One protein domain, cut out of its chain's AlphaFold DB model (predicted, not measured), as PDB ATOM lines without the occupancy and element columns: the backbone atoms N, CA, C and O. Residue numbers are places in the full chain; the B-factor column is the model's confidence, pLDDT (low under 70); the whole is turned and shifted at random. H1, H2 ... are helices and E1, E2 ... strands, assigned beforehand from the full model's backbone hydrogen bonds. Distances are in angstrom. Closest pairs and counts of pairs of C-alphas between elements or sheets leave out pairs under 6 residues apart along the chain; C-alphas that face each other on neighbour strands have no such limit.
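This is residues 10 to 94 of the 95 residues of the protein "HNH endonuclease" of Phycisphaerae bacterium (UniProt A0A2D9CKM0). One long helix, H2, passes a small hairpin of E1 and E2 with its residues 28 to 36, while short H1 and H4 sit at far ends and long loops fill much between. The 85 printed residues run H1, H2, E1, E2, H3, H4, mixed in class, with E1 and E2 antiparallel. The whole is only just compact, close to loose: radius of gyration of the C-alphas 14.3 A, spans 41 by 35 by 25 A.

Start at H1, residues 10 to 16, close but not clearly touching H2, residues 19 to 37; their closest C-alphas, Gln 16 and Lys 22, are 6.9 A apart, at a steep tilt of 55 degrees. In H1 and H2 every O i to N i+4 pair is within hydrogen-bond range. Next find E1, residues 47 to 51; its closest C-alpha to H2 is Val 49, 6.4 A from that of Arg 32. In its hairpin with E2, residues 65 to 69, N 48 and O 68 are 2.9 A apart. H3, residues 70 to 73, and H4, residues 91 to 94, are only just apart, 8.4 A.

Find C-alpha 19 at (-5.498, 39.227, 41.206); H2 runs 26.6 A to C-alpha 37. E2 spans 13.2 A, E1 12.8 A. H4 ends at (-43.944, 44.761, 32.637).

The farthest C-alphas, Ala 13 and Lys 94, are 40.6 A apart. The printed part has no cut; links E1 to E2 and H3 to H4 are long. Residues 93 to 94 are under 70 in pLDDT.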
ATOM      1  N   ALA A  10     -10.860  24.139  40.369       89.06
ATOM      2  CA  ALA A  10     -10.519  24.644  39.043       89.06
ATOM      3  C   ALA A  10     -11.080  26.055  38.786       89.06
ATOM      4  O   ALA A  10     -10.371  26.894  38.231       89.06
ATOM      5  N   GLU A  11     -12.317  26.354  39.204       87.62
ATOM      6  CA  GLU A  11     -12.898  27.703  39.077       87.62
ATOM      7  C   GLU A  11     -12.087  28.739  39.867       87.62
ATOM      8  O   GLU A  11     -11.826  29.847  39.384       87.62
ATOM      9  N   TYR A  12     -11.659  28.382  41.081       89.56
ATOM     10  CA  TYR A  12     -10.840  29.272  41.886       89.56
ATOM     11  C   TYR A  12      -9.486  29.527  41.233       89.56
ATOM     12  O   TYR A  12      -9.115  30.685  41.060       89.56
ATOM     13  N   ALA A  13      -8.790  28.477  40.799       88.75
ATOM     14  CA  ALA A  13      -7.496  28.613  40.136       88.75
ATOM     15  C   ALA A  13      -7.573  29.461  38.853       88.75
ATOM     16  O   ALA A  13      -6.710  30.300  38.618       88.75
ATOM     17  N   LYS A  14      -8.623  29.278  38.040       91.12
ATOM     18  CA  LYS A  14      -8.749  29.927  36.723       91.12
ATOM     19  C   LYS A  14      -9.366  31.324  36.764       91.12
ATOM     20  O   LYS A  14      -9.121  32.114  35.861       91.12
ATOM     21  N   TYR A  15     -10.197  31.627  37.762       90.12
ATOM     22  CA  TYR A  15     -10.964  32.875  37.790       90.12
ATOM     23  C   TYR A  15     -10.946  33.557  39.158       90.12
ATOM     24  O   TYR A  15     -10.410  34.657  39.286       90.12
ATOM     25  N   GLN A  16     -11.503  32.933  40.202       85.94
ATOM     26  CA  GLN A  16     -11.735  33.622  41.489       85.94
ATOM     27  C   GLN A  16     -10.444  33.982  42.243       85.94
ATOM     28  O   GLN A  16     -10.468  34.879  43.092       85.94
ATOM     29  N   GLY A  17      -9.360  33.259  41.969       89.12
ATOM     30  CA  GLY A  17      -8.028  33.432  42.540       89.12
ATOM     31  C   GLY A  17      -7.132  34.378  41.742       89.12
ATOM     32  O   GLY A  17      -6.038  34.688  42.208       89.12
ATOM     33  N   THR A  18      -7.584  34.876  40.587       93.81
ATOM     34  CA  THR A  18      -6.855  35.908  39.837       93.81
ATOM     35  C   THR A  18      -6.792  37.210  40.641       93.81
ATOM     36  O   THR A  18      -7.724  37.559  41.375       93.81
ATOM     37  N   GLU A  19      -5.701  37.961  40.489       92.94
ATOM     38  CA  GLU A  19      -5.498  39.227  41.206       92.94
ATOM     39  C   GLU A  19      -6.605  40.248  40.925       92.94
ATOM     40  O   GLU A  19      -7.051  40.967  41.822       92.94
ATOM     41  N   GLU A  20      -7.125  40.270  39.698       90.94
ATOM     42  CA  GLU A  20      -8.250  41.124  39.335       90.94
ATOM     43  C   GLU A  20      -9.512  40.773  40.142       90.94
ATOM     44  O   GLU A  20     -10.138  41.652  40.747       90.94
ATOM     45  N   GLN A  21      -9.877  39.487  40.219       92.31
ATOM     46  CA  GLN A  21     -11.070  39.064  40.955       92.31
ATOM     47  C   GLN A  21     -10.915  39.235  42.467       92.31
ATOM     48  O   GLN A  21     -11.880  39.634  43.131       92.31
ATOM     49  N   LYS A  22      -9.710  39.034  43.017       92.25
ATOM     50  CA  LYS A  22      -9.397  39.361  44.418       92.25
ATOM     51  C   LYS A  22      -9.573  40.854  44.700       92.25
ATOM     52  O   LYS A  22     -10.296  41.207  45.635       92.25
ATOM     53  N   LYS A  23      -9.015  41.738  43.860       92.06
ATOM     54  CA  LYS A  23      -9.189  43.202  43.975       92.06
ATOM     55  C   LYS A  23     -10.662  43.601  43.879       92.06
ATOM     56  O   LYS A  23     -11.146  44.410  44.673       92.06
ATOM     57  N   ASN A  24     -11.414  42.998  42.960       89.56
ATOM     58  CA  ASN A  24     -12.849  43.246  42.818       89.56
ATOM     59  C   ASN A  24     -13.649  42.756  44.039       89.56
ATOM     60  O   ASN A  24     -14.566  43.448  44.488       89.56
ATOM     61  N   ARG A  25     -13.290  41.606  44.625       91.19
ATOM     62  CA  ARG A  25     -13.878  41.112  45.884       91.19
ATOM     63  C   ARG A  25     -13.591  42.068  47.043       91.19
ATOM     64  O   ARG A  25     -14.522  42.414  47.768       91.19
ATOM     65  N   ALA A  26     -12.355  42.544  47.180       92.31
ATOM     66  CA  ALA A  26     -11.978  43.509  48.211       92.31
ATOM     67  C   ALA A  26     -12.802  44.805  48.109       92.31
ATOM     68  O   ALA A  26     -13.365  45.248  49.110       92.31
ATOM     69  N   LYS A  27     -12.979  45.352  46.897       90.00
ATOM     70  CA  LYS A  27     -13.827  46.536  46.649       90.00
ATOM     71  C   LYS A  27     -15.281  46.320  47.081       90.00
ATOM     72  O   LYS A  27     -15.851  47.173  47.760       90.00
ATOM     73  N   ARG A  28     -15.880  45.171  46.737       89.69
ATOM     74  CA  ARG A  28     -17.256  44.830  47.155       89.69
ATOM     75  C   ARG A  28     -17.380  44.739  48.675       89.69
ATOM     76  O   ARG A  28     -18.321  45.283  49.248       89.69
ATOM     77  N   ASN A  29     -16.412  44.098  49.326       90.69
ATOM     78  CA  ASN A  29     -16.399  43.954  50.779       90.69
ATOM     79  C   ASN A  29     -16.217  45.302  51.486       90.69
ATOM     80  O   ASN A  29     -16.885  45.550  52.485       90.69
ATOM     81  N   ALA A  30     -15.370  46.186  50.955       90.38
ATOM     82  CA  ALA A  30     -15.202  47.543  51.469       90.38
ATOM     83  C   ALA A  30     -16.505  48.354  51.361       90.38
ATOM     84  O   ALA A  30     -16.933  48.962  52.341       90.38
ATOM     85  N   ALA A  31     -17.184  48.297  50.210       88.62
ATOM     86  CA  ALA A  31     -18.470  48.967  50.017       88.62
ATOM     87  C   ALA A  31     -19.552  48.435  50.973       88.62
ATOM     88  O   ALA A  31     -20.263  49.224  51.597       88.62
ATOM     89  N   ARG A  32     -19.644  47.106  51.149       89.94
ATOM     90  CA  ARG A  32     -20.588  46.498  52.101       89.94
ATOM     91  C   ARG A  32     -20.257  46.863  53.546       89.94
ATOM     92  O   ARG A  32     -21.170  47.191  54.292       89.94
ATOM     93  N   ARG A  33     -18.976  46.864  53.936       90.62
ATOM     94  CA  ARG A  33     -18.550  47.300  55.277       90.62
ATOM     95  C   ARG A  33     -18.905  48.756  55.546       90.62
ATOM     96  O   ARG A  33     -19.407  49.044  56.624       90.62
ATOM     97  N   LYS A  34     -18.691  49.655  54.580       89.00
ATOM     98  CA  LYS A  34     -19.076  51.066  54.720       89.00
ATOM     99  C   LYS A  34     -20.586  51.211  54.909       89.00
ATOM    100  O   LYS A  34     -21.020  51.853  55.852       89.00
ATOM    101  N   ALA A  35     -21.381  50.545  54.070       87.69
ATOM    102  CA  ALA A  35     -22.835  50.565  54.207       87.69
ATOM    103  C   ALA A  35     -23.319  49.955  55.536       87.69
ATOM    104  O   ALA A  35     -24.314  50.422  56.083       87.69
ATOM    105  N   ALA A  36     -22.630  48.933  56.054       88.88
ATOM    106  CA  ALA A  36     -22.952  48.322  57.341       88.88
ATOM    107  C   ALA A  36     -22.593  49.240  58.516       88.88
ATOM    108  O   ALA A  36     -23.382  49.377  59.442       88.88
ATOM    109  N   LYS A  37     -21.438  49.919  58.449       88.94
ATOM    110  CA  LYS A  37     -21.021  50.922  59.439       88.94
ATOM    111  C   LYS A  37     -21.992  52.106  59.490       88.94
ATOM    112  O   LYS A  37     -22.293  52.585  60.572       88.94
ATOM    113  N   ASP A  38     -22.522  52.519  58.340       86.94
ATOM    114  CA  ASP A  38     -23.573  53.541  58.238       86.94
ATOM    115  C   ASP A  38     -24.961  53.040  58.713       86.94
ATOM    116  O   ASP A  38     -25.941  53.772  58.591       86.94
ATOM    117  N   GLY A  39     -25.100  51.779  59.149       86.56
ATOM    118  CA  GLY A  39     -26.378  51.183  59.566       86.56
ATOM    119  C   GLY A  39     -27.362  50.893  58.424       86.56
ATOM    120  O   GLY A  39     -28.506  50.516  58.663       86.56
ATOM    121  N   LYS A  40     -26.947  51.052  57.161       85.81
ATOM    122  CA  LYS A  40     -27.837  50.913  55.993       85.81
ATOM    123  C   LYS A  40     -28.065  49.463  55.586       85.81
ATOM    124  O   LYS A  40     -29.097  49.169  54.975       85.81
ATOM    125  N   VAL A  41     -27.099  48.587  55.878       89.88
ATOM    126  CA  VAL A  41     -27.196  47.146  55.618       89.88
ATOM    127  C   VAL A  41     -26.801  46.312  56.832       89.88
ATOM    128  O   VAL A  41     -25.903  46.682  57.584       89.88
ATOM    129  N   SER A  42     -27.404  45.140  56.974       88.38
ATOM    130  CA  SER A  42     -27.045  44.125  57.965       88.38
ATOM    131  C   SER A  42     -26.939  42.741  57.311       88.38
ATOM    132  O   SER A  42     -27.039  42.579  56.089       88.38
ATOM    133  N   LYS A  43     -26.617  41.706  58.090       86.31
ATOM    134  CA  LYS A  43     -26.662  40.327  57.594       86.31
ATOM    135  C   LYS A  43     -28.116  39.854  57.667       86.31
ATOM    136  O   LYS A  43     -28.662  39.780  58.755       86.31
ATOM    137  N   GLY A  44     -28.713  39.515  56.523       86.69
ATOM    138  CA  GLY A  44     -30.081  38.980  56.456       86.69
ATOM    139  C   GLY A  44     -31.180  40.005  56.158       86.69
ATOM    140  O   GLY A  44     -32.323  39.614  55.986       86.69
ATOM    141  N   ASP A  45     -30.847  41.286  55.994       86.44
ATOM    142  CA  ASP A  45     -31.798  42.359  55.643       86.44
ATOM    143  C   ASP A  45     -32.367  42.297  54.215       86.44
ATOM    144  O   ASP A  45     -33.197  43.123  53.835       86.44
ATOM    145  N   GLY A  46     -31.872  41.376  53.386       88.44
ATOM    146  CA  GLY A  46     -32.246  41.292  51.977       88.44
ATOM    147  C   GLY A  46     -31.806  42.499  51.142       88.44
ATOM    148  O   GLY A  46     -32.344  42.691  50.048       88.44
ATOM    149  N   LYS A  47     -30.843  43.310  51.608       90.38
ATOM    150  CA  LYS A  47     -30.337  44.488  50.887       90.38
ATOM    151  C   LYS A  47     -28.963  44.237  50.262       90.38
ATOM    152  O   LYS A  47     -28.063  43.603  50.831       90.38
ATOM    153  N   ASP A  48     -28.790  44.807  49.077       89.69
ATOM    154  CA  ASP A  48     -27.536  44.832  48.336       89.69
ATOM    155  C   ASP A  48     -27.016  46.275  48.210       89.69
ATOM    156  O   ASP A  48     -27.777  47.243  48.182       89.69
ATOM    157  N   VAL A  49     -25.692  46.416  48.089       90.19
ATOM    158  CA  VAL A  49     -25.063  47.683  47.693       90.19
ATOM    159  C   VAL A  49     -25.002  47.717  46.166       90.19
ATOM    160  O   VAL A  49     -24.199  47.014  45.549       90.19
ATOM    161  N   ALA A  50     -25.885  48.507  45.567       88.62
ATOM    162  CA  ALA A  50     -26.022  48.691  44.130       88.62
ATOM    163  C   ALA A  50     -25.254  49.929  43.648       88.62
ATOM    164  O   ALA A  50     -24.880  50.801  44.434       88.62
ATOM    165  N   HIS A  51     -25.042  50.021  42.335       88.56
ATOM    166  CA  HIS A  51     -24.554  51.257  41.724       88.56
ATOM    167  C   HIS A  51     -25.741  52.173  41.396       88.56
ATOM    168  O   HIS A  51     -26.793  51.668  41.009       88.56
ATOM    169  N   LYS A  52     -25.594  53.500  41.521       87.44
ATOM    170  CA  LYS A  52     -26.640  54.448  41.078       87.44
ATOM    171  C   LYS A  52     -26.714  54.479  39.550       87.44
ATOM    172  O   LYS A  52     -27.787  54.326  38.988       87.44
ATOM    173  N   LYS A  53     -25.552  54.607  38.903       85.88
ATOM    174  CA  LYS A  53     -25.348  54.477  37.456       85.88
ATOM    175  C   LYS A  53     -24.504  53.248  37.170       85.88
ATOM    176  O   LYS A  53     -23.467  53.045  37.810       85.88
ATOM    177  N   ALA A  54     -24.907  52.421  36.216       85.75
ATOM    178  CA  ALA A  54     -24.197  51.176  35.957       85.75
ATOM    179  C   ALA A  54     -22.777  51.422  35.420       85.75
ATOM    180  O   ALA A  54     -22.572  52.283  34.566       85.75
ATOM    181  N   ILE A  55     -21.798  50.607  35.839       85.50
ATOM    182  CA  ILE A  55     -20.417  50.692  35.317       85.50
ATOM    183  C   ILE A  55     -20.408  50.551  33.787       85.50
ATOM    184  O   ILE A  55     -19.735  51.300  33.087       85.50
ATOM    185  N   SER A  56     -21.232  49.651  33.238       82.62
ATOM    186  CA  SER A  56     -21.360  49.455  31.787       82.62
ATOM    187  C   SER A  56     -21.971  50.640  31.034       82.62
ATOM    188  O   SER A  56     -21.946  50.637  29.809       82.62
ATOM    189  N   LYS A  57     -22.546  51.615  31.743       82.31
ATOM    190  CA  LYS A  57     -23.140  52.839  31.194       82.31
ATOM    191  C   LYS A  57     -22.334  54.090  31.586       82.31
ATOM    192  O   LYS A  57     -22.832  55.201  31.455       82.31
ATOM    193  N   GLY A  58     -21.098  53.924  32.070       83.31
ATOM    194  CA  GLY A  58     -20.194  55.026  32.427       83.31
ATOM    195  C   GLY A  58     -20.218  55.435  33.905       83.31
ATOM    196  O   GLY A  58     -19.681  56.481  34.260       83.31
ATOM    197  N   GLY A  59     -20.841  54.644  34.782       82.69
ATOM    198  CA  GLY A  59     -20.774  54.857  36.228       82.69
ATOM    199  C   GLY A  59     -19.368  54.613  36.789       82.69
ATOM    200  O   GLY A  59     -18.720  53.624  36.449       82.69
ATOM    201  N   LYS A  60     -18.904  55.495  37.680       84.69
ATOM    202  CA  LYS A  60     -17.635  55.341  38.419       84.69
ATOM    203  C   LYS A  60     -17.878  54.639  39.763       84.69
ATOM    204  O   LYS A  60     -19.021  54.440  40.144       84.69
ATOM    205  N   ASN A  61     -16.832  54.249  40.490       77.38
ATOM    206  CA  ASN A  61     -16.968  53.660  41.832       77.38
ATOM    207  C   ASN A  61     -17.195  54.690  42.966       77.38
ATOM    208  O   ASN A  61     -18.087  54.465  43.786       77.38
ATOM    209  N   PRO A  62     -16.437  55.803  43.070       83.19
ATOM    210  CA  PRO A  62     -16.616  56.747  44.177       83.19
ATOM    211  C   PRO A  62     -17.970  57.466  44.085       83.19
ATOM    212  O   PRO A  62     -18.371  57.908  43.013       83.19
ATOM    213  N   GLY A  63     -18.696  57.554  45.206       82.00
ATOM    214  CA  GLY A  63     -19.978  58.275  45.317       82.00
ATOM    215  C   GLY A  63     -21.181  57.641  44.593       82.00
ATOM    216  O   GLY A  63     -22.321  58.081  44.767       82.00
ATOM    217  N   ASN A  64     -20.952  56.575  43.824       87.19
ATOM    218  CA  ASN A  64     -21.945  55.941  42.959       87.19
ATOM    219  C   ASN A  64     -22.577  54.683  43.577       87.19
ATOM    220  O   ASN A  64     -23.055  53.813  42.859       87.19
ATOM    221  N   THR A  65     -22.570  54.543  44.900       89.56
ATOM    222  CA  THR A  65     -23.207  53.413  45.590       89.56
ATOM    223  C   THR A  65     -24.536  53.838  46.208       89.56
ATOM    224  O   THR A  65     -24.619  54.913  46.806       89.56
ATOM    225  N   LYS A  66     -25.563  52.995  46.098       89.88
ATOM    226  CA  LYS A  66     -26.848  53.104  46.809       89.88
ATOM    227  C   LYS A  66     -27.187  51.767  47.467       89.88
ATOM    228  O   LYS A  66     -26.677  50.731  47.048       89.88
ATOM    229  N   VAL A  67     -28.027  51.786  48.494       90.25
ATOM    230  CA  VAL A  67     -28.561  50.560  49.098       90.25
ATOM    231  C   VAL A  67     -29.939  50.306  48.512       90.25
ATOM    232  O   VAL A  67     -30.751  51.220  48.426       90.25
ATOM    233  N   GLU A  68     -30.178  49.077  48.074       88.81
ATOM    234  CA  GLU A  68     -31.413  48.687  47.405       88.81
ATOM    235  C   GLU A  68     -31.792  47.258  47.799       88.81
ATOM    236  O   GLU A  68     -30.937  46.455  48.180       88.81
ATOM    237  N   VAL A  69     -33.079  46.924  47.704       89.56
ATOM    238  CA  VAL A  69     -33.547  45.554  47.930       89.56
ATOM    239  C   VAL A  69     -32.900  44.634  46.894       89.56
ATOM    240  O   VAL A  69     -32.903  44.924  45.694       89.56
ATOM    241  N   ALA A  70     -32.371  43.496  47.342       87.50
ATOM    242  CA  ALA A  70     -31.670  42.532  46.498       87.50
ATOM    243  C   ALA A  70     -32.507  42.117  45.279       87.50
ATOM    244  O   ALA A  70     -31.999  42.022  44.162       87.50
ATOM    245  N   GLY A  71     -33.813  41.933  45.479       85.19
ATOM    246  CA  GLY A  71     -34.745  41.600  44.411       85.19
ATOM    247  C   GLY A  71     -34.819  42.660  43.312       85.19
ATOM    248  O   GLY A  71     -34.953  42.285  42.150       85.19
ATOM    249  N   ALA A  72     -34.752  43.951  43.644       85.56
ATOM    250  CA  ALA A  72     -34.753  45.036  42.660       85.56
ATOM    251  C   ALA A  72     -33.392  45.125  41.950       85.56
ATOM    252  O   ALA A  72     -33.332  45.011  40.725       85.56
ATOM    253  N   ASN A  73     -32.294  45.154  42.709       86.19
ATOM    254  CA  ASN A  73     -30.933  45.230  42.166       86.19
ATOM    255  C   ASN A  73     -30.576  44.061  41.219       86.19
ATOM    256  O   ASN A  73     -29.848  44.227  40.240       86.19
ATOM    257  N   ARG A  74     -31.088  42.853  41.475       87.88
ATOM    258  CA  ARG A  74     -30.797  41.654  40.664       87.88
ATOM    259  C   ARG A  74     -31.718  41.493  39.447       87.88
ATOM    260  O   ARG A  74     -31.487  40.595  38.645       87.88
ATOM    261  N   SER A  75     -32.734  42.345  39.287       86.12
ATOM    262  CA  SER A  75     -33.768  42.204  38.245       86.12
ATOM    263  C   SER A  75     -33.403  42.801  36.879       86.12
ATOM    264  O   SER A  75     -34.125  42.607  35.899       86.12
ATOM    265  N   PHE A  76     -32.292  43.535  36.769       85.88
ATOM    266  CA  PHE A  76     -31.913  44.160  35.503       85.88
ATOM    267  C   PHE A  76     -31.488  43.133  34.446       85.88
ATOM    268  O   PHE A  76     -30.662  42.252  34.696       85.88
ATOM    269  N   LYS A  77     -31.992  43.303  33.215       85.69
ATOM    270  CA  LYS A  77     -31.610  42.466  32.068       85.69
ATOM    271  C   LYS A  77     -30.137  42.689  31.714       85.69
ATOM    272  O   LYS A  77     -29.719  43.822  31.452       85.69
ATOM    273  N   ARG A  78     -29.371  41.599  31.641       87.69
ATOM    274  CA  ARG A  78     -27.962  41.586  31.220       87.69
ATOM    275  C   ARG A  78     -27.801  40.880  29.878       87.69
ATOM    276  O   ARG A  78     -28.579  39.989  29.553       87.69
ATOM    277  N   ASN A  79     -26.820  41.310  29.091       86.81
ATOM    278  CA  ASN A  79     -26.436  40.611  27.866       86.81
ATOM    279  C   ASN A  79     -25.518  39.416  28.181       86.81
ATOM    280  O   ASN A  79     -25.098  39.233  29.324       86.81
ATOM    281  N   SER A  80     -25.168  38.628  27.161       85.12
ATOM    282  CA  SER A  80     -24.265  37.468  27.284       85.12
ATOM    283  C   SER A  80     -22.885  37.814  27.859       85.12
ATOM    284  O   SER A  80     -22.236  36.966  28.458       85.12
ATOM    285  N   LYS A  81     -22.457  39.078  27.741       83.31
ATOM    286  CA  LYS A  81     -21.202  39.613  28.298       83.31
ATOM    287  C   LYS A  81     -21.363  40.169  29.726       83.31
ATOM    288  O   LYS A  81     -20.465  40.837  30.231       83.31
ATOM    289  N   GLY A  82     -22.521  39.976  30.364       78.19
ATOM    290  CA  GLY A  82     -22.805  40.415  31.736       78.19
ATOM    291  C   GLY A  82     -23.054  41.921  31.918       78.19
ATOM    292  O   GLY A  82     -23.268  42.374  33.051       78.19
ATOM    293  N   LYS A  83     -23.063  42.710  30.835       83.94
ATOM    294  CA  LYS A  83     -23.347  44.157  30.860       83.94
ATOM    295  C   LYS A  83     -24.854  44.407  30.904       83.94
ATOM    296  O   LYS A  83     -25.626  43.609  30.373       83.94
ATOM    297  N   LEU A  84     -25.278  45.518  31.513       84.00
ATOM    298  CA  LEU A  84     -26.694  45.898  31.506       84.00
ATOM    299  C   LEU A  84     -27.155  46.239  30.089       84.00
ATOM    300  O   LEU A  84     -26.525  47.047  29.404       84.00
ATOM    301  N   VAL A  85     -28.285  45.659  29.691       84.12
ATOM    302  CA  VAL A  85     -28.978  46.011  28.445       84.12
ATOM    303  C   VAL A  85     -29.679  47.362  28.610       84.12
ATOM    304  O   VAL A  85     -29.557  48.237  27.757       84.12
ATOM    305  N   SER A  86     -30.359  47.555  29.741       80.12
ATOM    306  CA  SER A  86     -31.085  48.779  30.091       80.12
ATOM    307  C   SER A  86     -30.971  49.052  31.592       80.12
ATOM    308  O   SER A  86     -30.838  48.111  32.377       80.12
ATOM    309  N   GLU A  87     -31.018  50.332  31.969       79.44
ATOM    310  CA  GLU A  87     -31.134  50.783  33.366       79.44
ATOM    311  C   GLU A  87     -32.589  50.750  33.870       79.44
ATOM    312  O   GLU A  87     -32.811  50.941  35.056       79.44
ATOM    313  N   ARG A  88     -33.564  50.420  33.003       75.69
ATOM    314  CA  ARG A  88     -34.938  50.068  33.395       75.69
ATOM    315  C   ARG A  88     -35.047  48.558  33.598       75.69
ATOM    316  O   ARG A  88     -34.730  47.764  32.688       75.69
ATOM    317  N   SER A  89     -35.476  48.146  34.787       76.50
ATOM    318  CA  SER A  89     -35.589  46.725  35.131       76.50
ATOM    319  C   SER A  89     -36.624  46.013  34.251       76.50
ATOM    320  O   SER A  89     -37.422  46.636  33.546       76.50
ATOM    321  N   THR A  90     -36.596  44.679  34.224       71.62
ATOM    322  CA  THR A  90     -37.641  43.915  33.522       71.62
ATOM    323  C   THR A  90     -38.989  44.013  34.233       71.62
ATOM    324  O   THR A  90     -40.010  43.981  33.556       71.62
ATOM    325  N   ARG A  91     -39.006  44.193  35.563       70.06
ATOM    326  CA  ARG A  91     -40.244  44.419  36.326       70.06
ATOM    327  C   ARG A  91     -40.888  45.751  35.969       70.06
ATOM    328  O   ARG A  91     -42.062  45.774  35.639       70.06
ATOM    329  N   GLU A  92     -40.102  46.822  35.941       71.25
ATOM    330  CA  GLU A  92     -40.565  48.171  35.569       71.25
ATOM    331  C   GLU A  92     -40.998  48.292  34.103       71.25
ATOM    332  O   GLU A  92     -41.550  49.313  33.714       71.25
ATOM    333  N   ARG A  93     -40.660  47.317  33.254       69.12
ATOM    334  CA  ARG A  93     -41.125  47.247  31.860       69.12
ATOM    335  C   ARG A  93     -42.413  46.453  31.689       69.12
ATOM    336  O   ARG A  93     -43.005  46.530  30.622       69.12
ATOM    337  N   LYS A  94     -42.752  45.613  32.668       61.97
ATOM    338  CA  LYS A  94     -43.944  44.761  32.637       61.97
ATOM    339  C   LYS A  94     -45.158  45.459  33.270       61.97
ATOM    340  O   LYS A  94     -46.273  45.026  33.012       61.97
TER     341      LYS A  94